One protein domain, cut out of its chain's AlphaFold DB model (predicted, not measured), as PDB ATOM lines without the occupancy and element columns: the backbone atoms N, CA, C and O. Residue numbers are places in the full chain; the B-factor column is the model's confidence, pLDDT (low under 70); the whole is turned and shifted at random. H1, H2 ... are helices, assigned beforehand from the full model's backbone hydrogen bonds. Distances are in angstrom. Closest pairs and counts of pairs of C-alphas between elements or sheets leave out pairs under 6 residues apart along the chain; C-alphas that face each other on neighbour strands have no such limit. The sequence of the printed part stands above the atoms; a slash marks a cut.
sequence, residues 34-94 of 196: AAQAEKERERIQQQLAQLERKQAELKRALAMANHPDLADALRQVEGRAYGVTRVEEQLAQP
ATOM      1  N   ALA A  34     217.653 218.664 343.965       68.88
ATOM      2  CA  ALA A  34     216.929 217.726 343.107       68.88
ATOM      3  C   ALA A  34     216.695 216.375 343.806       68.88
ATOM      4  O   ALA A  34     215.579 215.855 343.800       68.88
ATOM      5  N   ALA A  35     217.716 215.842 344.484       74.44
ATOM      6  CA  ALA A  35     217.608 214.599 345.246       74.44
ATOM      7  C   ALA A  35     216.705 214.735 346.489       74.44
ATOM      8  O   ALA A  35     216.051 213.772 346.896       74.44
ATOM      9  N   GLN A  36     216.651 215.916 347.112       77.00
ATOM     10  CA  GLN A  36     215.714 216.209 348.202       77.00
ATOM     11  C   GLN A  36     214.272 216.316 347.690       77.00
ATOM     12  O   GLN A  36     213.381 215.704 348.276       77.00
ATOM     13  N   ALA A  37     214.048 216.981 346.553       78.12
ATOM     14  CA  ALA A  37     212.734 217.074 345.919       78.12
ATOM     15  C   ALA A  37     212.191 215.703 345.474       78.12
ATOM     16  O   ALA A  37     210.989 215.448 345.572       78.12
ATOM     17  N   GLU A  38     213.055 214.792 345.014       82.06
ATOM     18  CA  GLU A  38     212.673 213.406 344.708       82.06
ATOM     19  C   GLU A  38     212.252 212.634 345.967       82.06
ATOM     20  O   GLU A  38     211.183 212.024 345.981       82.06
ATOM     21  N   LYS A  39     213.012 212.735 347.063       87.25
ATOM     22  CA  LYS A  39     212.651 212.112 348.351       87.25
ATOM     23  C   LYS A  39     211.358 212.681 348.936       87.25
ATOM     24  O   LYS A  39     210.555 211.943 349.508       87.25
ATOM     25  N   GLU A  40     211.131 213.985 348.799       86.69
ATOM     26  CA  GLU A  40     209.876 214.625 349.200       86.69
ATOM     27  C   GLU A  40     208.700 214.148 348.344       86.69
ATOM     28  O   GLU A  40     207.647 213.822 348.893       86.69
ATOM     29  N   ARG A  41     208.883 214.006 347.024       87.81
ATOM     30  CA  ARG A  41     207.877 213.406 346.130       87.81
ATOM     31  C   ARG A  41     207.544 211.973 346.525       87.81
ATOM     32  O   ARG A  41     206.364 211.641 346.613       87.81
ATOM     33  N   GLU A  42     208.544 211.140 346.797       90.56
ATOM     34  CA  GLU A  42     208.335 209.760 347.253       90.56
ATOM     35  C   GLU A  42     207.593 209.716 348.593       90.56
ATOM     36  O   GLU A  42     206.650 208.941 348.761       90.56
ATOM     37  N   ARG A  43     207.955 210.592 349.537       92.69
ATOM     38  CA  ARG A  43     207.271 210.715 350.828       92.69
ATOM     39  C   ARG A  43     205.809 211.129 350.659       92.69
ATOM     40  O   ARG A  43     204.940 210.532 351.293       92.69
ATOM     41  N   ILE A  44     205.525 212.106 349.796       90.44
ATOM     42  CA  ILE A  44     204.159 212.559 349.489       90.44
ATOM     43  C   ILE A  44     203.359 211.439 348.812       90.44
ATOM     44  O   ILE A  44     202.212 211.199 349.184       90.44
ATOM     45  N   GLN A  45     203.954 210.700 347.872       91.50
ATOM     46  CA  GLN A  45     203.308 209.552 347.225       91.50
ATOM     47  C   GLN A  45     202.979 208.437 348.225       91.50
ATOM     48  O   GLN A  45     201.882 207.880 348.196       91.50
ATOM     49  N   GLN A  46     203.892 208.135 349.152       91.62
ATOM     50  CA  GLN A  46     203.644 207.166 350.220       91.62
ATOM     51  C   GLN A  46     202.522 207.630 351.158       91.62
ATOM     52  O   GLN A  46     201.683 206.819 351.553       91.62
ATOM     53  N   GLN A  47     202.471 208.923 351.492       91.12
ATOM     54  CA  GLN A  47     201.386 209.506 352.285       91.12
ATOM     55  C   GLN A  47     200.040 209.422 351.554       91.12
ATOM     56  O   GLN A  47     199.048 209.033 352.170       91.12
ATOM     57  N   LEU A  48     200.008 209.698 350.248       89.75
ATOM     58  CA  LEU A  48     198.826 209.527 349.398       89.75
ATOM     59  C   LEU A  48     198.329 208.078 349.417       89.75
ATOM     60  O   LEU A  48     197.178 207.831 349.763       89.75
ATOM     61  N   ALA A  49     199.217 207.114 349.170       89.75
ATOM     62  CA  ALA A  49     198.862 205.696 349.174       89.75
ATOM     63  C   ALA A  49     198.363 205.211 350.552       89.75
ATOM     64  O   ALA A  49     197.472 204.364 350.643       89.75
ATOM     65  N   GLN A  50     198.916 205.740 351.649       90.81
ATOM     66  CA  GLN A  50     198.424 205.453 353.000       90.81
ATOM     67  C   GLN A  50     197.031 206.044 353.247       90.81
ATOM     68  O   GLN A  50     196.194 205.382 353.863       90.81
ATOM     69  N   LEU A  51     196.774 207.267 352.780       90.00
ATOM     70  CA  LEU A  51     195.463 207.903 352.888       90.00
ATOM     71  C   LEU A  51     194.414 207.172 352.044       90.00
ATOM     72  O   LEU A  51     193.322 206.925 352.546       90.00
ATOM     73  N   GLU A  52     194.756 206.730 350.833       89.06
ATOM     74  CA  GLU A  52     193.880 205.920 349.978       89.06
ATOM     75  C   GLU A  52     193.520 204.577 350.630       89.06
ATOM     76  O   GLU A  52     192.352 204.184 350.647       89.06
ATOM     77  N   ARG A  53     194.497 203.885 351.237       89.25
ATOM     78  CA  ARG A  53     194.242 202.640 351.985       89.25
ATOM     79  C   ARG A  53     193.318 202.872 353.177       89.25
ATOM     80  O   ARG A  53     192.336 202.151 353.324       89.25
ATOM     81  N   LYS A  54     193.578 203.910 353.981       85.50
ATOM     82  CA  LYS A  54     192.709 204.285 355.110       85.50
ATOM     83  C   LYS A  54     191.305 204.664 354.643       85.50
ATOM     84  O   LYS A  54     190.326 204.285 355.276       85.50
ATOM     85  N   GLN A  55     191.184 205.370 353.522       81.69
ATOM     86  CA  GLN A  55     189.894 205.711 352.929       81.69
ATOM     87  C   GLN A  55     189.133 204.454 352.488       81.69
ATOM     88  O   GLN A  55     187.933 204.349 352.739       81.69
ATOM     89  N   ALA A  56     189.810 203.485 351.868       81.25
ATOM     90  CA  ALA A  56     189.207 202.218 351.464       81.25
ATOM     91  C   ALA A  56     188.761 201.373 352.671       81.25
ATOM     92  O   ALA A  56     187.663 200.812 352.658       81.25
ATOM     93  N   GLU A  57     189.569 201.321 353.731       82.06
ATOM     94  CA  GLU A  57     189.224 200.656 354.992       82.06
ATOM     95  C   GLU A  57     188.029 201.319 355.680       82.06
ATOM     96  O   GLU A  57     187.092 200.624 356.069       82.06
ATOM     97  N   LEU A  58     188.002 202.655 355.757       79.00
ATOM     98  CA  LEU A  58     186.875 203.403 356.313       79.00
ATOM     99  C   LEU A  58     185.604 203.188 355.495       79.00
ATOM    100  O   LEU A  58     184.567 202.915 356.086       79.00
ATOM    101  N   LYS A  59     185.672 203.220 354.157       74.50
ATOM    102  CA  LYS A  59     184.532 202.899 353.278       74.50
ATOM    103  C   LYS A  59     184.004 201.483 353.528       74.50
ATOM    104  O   LYS A  59     182.792 201.279 353.577       74.50
ATOM    105  N   ARG A  60     184.897 200.508 353.727       74.94
ATOM    106  CA  ARG A  60     184.533 199.114 354.024       74.94
ATOM    107  C   ARG A  60     183.899 198.971 355.408       74.94
ATOM    108  O   ARG A  60     182.878 198.306 355.533       74.94
ATOM    109  N   ALA A  61     184.458 199.632 356.420       72.25
ATOM    110  CA  ALA A  61     183.901 199.670 357.770       72.25
ATOM    111  C   ALA A  61     182.520 200.347 357.795       72.25
ATOM    112  O   ALA A  61     181.605 199.845 358.441       72.25
ATOM    113  N   LEU A  62     182.337 201.425 357.029       65.38
ATOM    114  CA  LEU A  62     181.059 202.126 356.887       65.38
ATOM    115  C   LEU A  62     179.987 201.261 356.218       65.38
ATOM    116  O   LEU A  62     178.843 201.239 356.668       65.38
ATOM    117  N   ALA A  63     180.370 200.504 355.188       65.81
ATOM    118  CA  ALA A  63     179.489 199.535 354.544       65.81
ATOM    119  C   ALA A  63     179.099 198.382 355.489       65.81
ATOM    120  O   ALA A  63     177.971 197.903 355.429       65.81
ATOM    121  N   MET A  64     180.003 197.953 356.380       65.50
ATOM    122  CA  MET A  64     179.734 196.906 357.379       65.50
ATOM    123  C   MET A  64     178.910 197.403 358.579       65.50
ATOM    124  O   MET A  64     178.184 196.617 359.180       65.50
ATOM    125  N   ALA A  65     179.002 198.691 358.923       67.00
ATOM    126  CA  ALA A  65     178.296 199.304 360.050       67.00
ATOM    127  C   ALA A  65     176.830 199.695 359.744       67.00
ATOM    128  O   ALA A  65     176.124 200.132 360.648       67.00
ATOM    129  N   ASN A  66     176.347 199.501 358.505       60.84
ATOM    130  CA  ASN A  66     174.966 199.780 358.074       60.84
ATOM    131  C   ASN A  66     174.475 201.202 358.429       60.84
ATOM    132  O   ASN A  66     173.407 201.372 359.017       60.84
ATOM    133  N   HIS A  67     175.231 202.237 358.048       72.38
ATOM    134  CA  HIS A  67     174.813 203.639 358.191       72.38
ATOM    135  C   HIS A  67     174.352 204.220 356.839       72.38
ATOM    136  O   HIS A  67     175.183 204.772 356.109       72.38
ATOM    137  N   PRO A  68     173.057 204.107 356.479       76.19
ATOM    138  CA  PRO A  68     172.547 204.564 355.183       76.19
ATOM    139  C   PRO A  68     172.778 206.067 354.952       76.19
ATOM    140  O   PRO A  68     173.216 206.449 353.872       76.19
ATOM    141  N   ASP A  69     172.625 206.898 355.988       79.94
ATOM    142  CA  ASP A  69     172.790 208.357 355.888       79.94
ATOM    143  C   ASP A  69     174.216 208.777 355.487       79.94
ATOM    144  O   ASP A  69     174.415 209.697 354.693       79.94
ATOM    145  N   LEU A  70     175.238 208.085 356.006       80.19
ATOM    146  CA  LEU A  70     176.641 208.340 355.658       80.19
ATOM    147  C   LEU A  70     176.987 207.823 354.256       80.19
ATOM    148  O   LEU A  70     177.796 208.443 353.565       80.19
ATOM    149  N   ALA A  71     176.379 206.715 353.826       79.75
ATOM    150  CA  ALA A  71     176.525 206.214 352.462       79.75
ATOM    151  C   ALA A  71     175.915 207.194 351.444       79.75
ATOM    152  O   ALA A  71     176.539 207.486 350.421       79.75
ATOM    153  N   ASP A  72     174.754 207.770 351.758       82.81
ATOM    154  CA  ASP A  72     174.114 208.800 350.940       82.81
ATOM    155  C   ASP A  72     174.925 210.101 350.915       82.81
ATOM    156  O   ASP A  72     175.115 210.692 349.848       82.81
ATOM    157  N   ALA A  73     175.480 210.525 352.055       86.38
ATOM    158  CA  ALA A  73     176.367 211.685 352.124       86.38
ATOM    159  C   ALA A  73     177.648 211.485 351.294       86.38
ATOM    160  O   ALA A  73     178.023 212.368 350.520       86.38
ATOM    161  N   LEU A  74     178.292 210.315 351.389       84.50
ATOM    162  CA  LEU A  74     179.456 209.960 350.568       84.50
ATOM    163  C   LEU A  74     179.121 210.002 349.077       84.50
ATOM    164  O   LEU A  74     179.857 210.611 348.303       84.50
ATOM    165  N   ARG A  75     177.980 209.436 348.678       86.00
ATOM    166  CA  ARG A  75     177.520 209.449 347.284       86.00
ATOM    167  C   ARG A  75     177.278 210.866 346.765       86.00
ATOM    168  O   ARG A  75     177.613 211.171 345.621       86.00
ATOM    169  N   GLN A  76     176.718 211.746 347.595       91.56
ATOM    170  CA  GLN A  76     176.528 213.156 347.247       91.56
ATOM    171  C   GLN A  76     177.859 213.899 347.108       91.56
ATOM    172  O   GLN A  76     178.016 214.683 346.173       91.56
ATOM    173  N   VAL A  77     178.816 213.656 348.008       90.44
ATOM    174  CA  VAL A  77     180.156 214.260 347.936       90.44
ATOM    175  C   VAL A  77     180.893 213.787 346.688       90.44
ATOM    176  O   VAL A  77     181.430 214.619 345.966       90.44
ATOM    177  N   GLU A  78     180.860 212.491 346.378       90.19
ATOM    178  CA  GLU A  78     181.459 211.934 345.160       90.19
ATOM    179  C   GLU A  78     180.810 212.516 343.894       90.19
ATOM    180  O   GLU A  78     181.513 212.929 342.971       90.19
ATOM    181  N   GLY A  79     179.478 212.649 343.869       94.62
ATOM    182  CA  GLY A  79     178.762 213.289 342.763       94.62
ATOM    183  C   GLY A  79     179.114 214.771 342.586       94.62
ATOM    184  O   GLY A  79     179.292 215.235 341.459       94.62
ATOM    185  N   ARG A  80     179.262 215.521 343.687       94.81
ATOM    186  CA  ARG A  80     179.699 216.928 343.652       94.81
ATOM    187  C   ARG A  80     181.155 217.061 343.227       94.81
ATOM    188  O   ARG A  80     181.442 217.928 342.413       94.81
ATOM    189  N   ALA A  81     182.043 216.202 343.724       93.12
ATOM    190  CA  ALA A  81     183.449 216.180 343.332       93.12
ATOM    191  C   ALA A  81     183.592 215.939 341.824       93.12
ATOM    192  O   ALA A  81     184.286 216.694 341.154       93.12
ATOM    193  N   TYR A  82     182.844 214.978 341.272       95.38
ATOM    194  CA  TYR A  82     182.796 214.750 339.826       95.38
ATOM    195  C   TYR A  82     182.229 215.950 339.047       95.38
ATOM    196  O   TYR A  82     182.691 216.284 337.955       95.38
ATOM    197  N   GLY A  83     181.219 216.626 339.605       95.69
ATOM    198  CA  GLY A  83     180.686 217.864 339.037       95.69
ATOM    199  C   GLY A  83     181.732 218.979 338.979       95.69
ATOM    200  O   GLY A  83     181.854 219.641 337.951       95.69
ATOM    201  N   VAL A  84     182.511 219.148 340.050       93.44
ATOM    202  CA  VAL A  84     183.595 220.135 340.133       93.44
ATOM    203  C   VAL A  84     184.687 219.825 339.116       93.44
ATOM    204  O   VAL A  84     184.992 220.694 338.306       93.44
ATOM    205  N   THR A  85     185.188 218.587 339.057       93.62
ATOM    206  CA  THR A  85     186.238 218.214 338.093       93.62
ATOM    207  C   THR A  85     185.793 218.437 336.651       93.62
ATOM    208  O   THR A  85     186.554 218.937 335.830       93.62
ATOM    209  N   ARG A  86     184.527 218.146 336.331       94.12
ATOM    210  CA  ARG A  86     183.981 218.381 334.989       94.12
ATOM    211  C   ARG A  86     183.916 219.870 334.633       94.12
ATOM    212  O   ARG A  86     184.141 220.232 333.481       94.12
ATOM    213  N   VAL A  87     183.575 220.731 335.590       91.81
ATOM    214  CA  VAL A  87     183.564 222.187 335.380       91.81
ATOM    215  C   VAL A  87     184.990 222.723 335.255       91.81
ATOM    216  O   VAL A  87     185.246 223.550 334.386       91.81
ATOM    217  N   GLU A  88     185.926 222.226 336.061       91.38
ATOM    218  CA  GLU A  88     187.349 222.571 335.961       91.38
ATOM    219  C   GLU A  88     187.924 222.197 334.588       91.38
ATOM    220  O   GLU A  88     188.590 223.018 333.966       91.38
ATOM    221  N   GLU A  89     187.592 221.018 334.057       91.75
ATOM    222  CA  GLU A  89     187.970 220.607 332.699       91.75
ATOM    223  C   GLU A  89     187.393 221.533 331.622       91.75
ATOM    224  O   GLU A  89     188.071 221.836 330.642       91.75
ATOM    225  N   GLN A  90     186.152 222.001 331.787       87.12
ATOM    226  CA  GLN A  90     185.528 222.945 330.856       87.12
ATOM    227  C   GLN A  90     186.170 224.334 330.923       87.12
ATOM    228  O   GLN A  90     186.369 224.955 329.885       87.12
ATOM    229  N   LEU A  91     186.516 224.813 332.119       84.06
ATOM    230  CA  LEU A  91     187.206 226.091 332.308       84.06
ATOM    231  C   LEU A  91     188.665 226.043 331.841       84.06
ATOM    232  O   LEU A  91     189.201 227.061 331.408       84.06
ATOM    233  N   ALA A  92     189.303 224.873 331.914       84.00
ATOM    234  CA  ALA A  92     190.652 224.649 331.409       84.00
ATOM    235  C   ALA A  92     190.712 224.558 329.874       84.00
ATOM    236  O   ALA A  92     191.805 224.619 329.306       84.00
ATOM    237  N   GLN A  93     189.570 224.420 329.185       86.88
ATOM    238  CA  GLN A  93     189.557 224.469 327.727       86.88
ATOM    239  C   GLN A  93     189.916 225.883 327.255       86.88
ATOM    240  O   GLN A  93     189.298 226.859 327.687       86.88
ATOM    241  N   PRO A  94     190.907 226.019 326.356       83.69
ATOM    242  CA  PRO A  94     191.217 227.311 325.772       83.69
ATOM    243  C   PRO A  94     190.012 227.821 324.979       83.69
ATOM    244  O   PRO A  94     189.223 227.036 324.443       83.69
TER     245      PRO A  94
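Overview. This is residues 34 to 94 of the 196 residues of an uncharacterized protein of Sandaracinaceae bacterium (UniProt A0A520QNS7). Two long helices, H1 and then H2, meet near their ends at a tight turn and make an open V. The arms of the V spread away from residues 65 to 67, and nothing fills the space between them. The printed part has 61 residues with two named helices and no named strand, class all helix. It is extended, with a radius of gyration of the C-alphas of 16.8 A, and flat, spanning 48 by 36 by 9 A.

Along the chain. Find C-alpha 34 at (216.929, 217.726, 343.107); from there H1, residues 34 to 64, runs 45.0 A. Then look at C-alpha 68 at (172.547, 204.564, 355.183), where H2, residues 68 to 91, begins; it runs 34.7 A to C-alpha 91 at (187.206, 226.091, 332.308).

Arrangement. H1 and H2 touch only at the corner by their link, and only just, with 3 pairs of C-alphas within 8 A. Look there at residues 62 to 63 of H1 and 70 to 71 of H2; the closest C-alphas, of Leu 62 and Ala 71, are 7.5 A apart. The helices run opposite ways at a steep tilt of 39 degrees. In H1 and H2 every O i to N i+4 pair is within hydrogen-bond range.

Size, cuts and confidence. The two C-alphas farthest apart, of Ala 34 and Asn 66, are 48.0 A apart. The printed part has no cut, and the link is tight. Mean pLDDT of the printed part is 84.3; residue 34 and residues 62 to 66 are under 70.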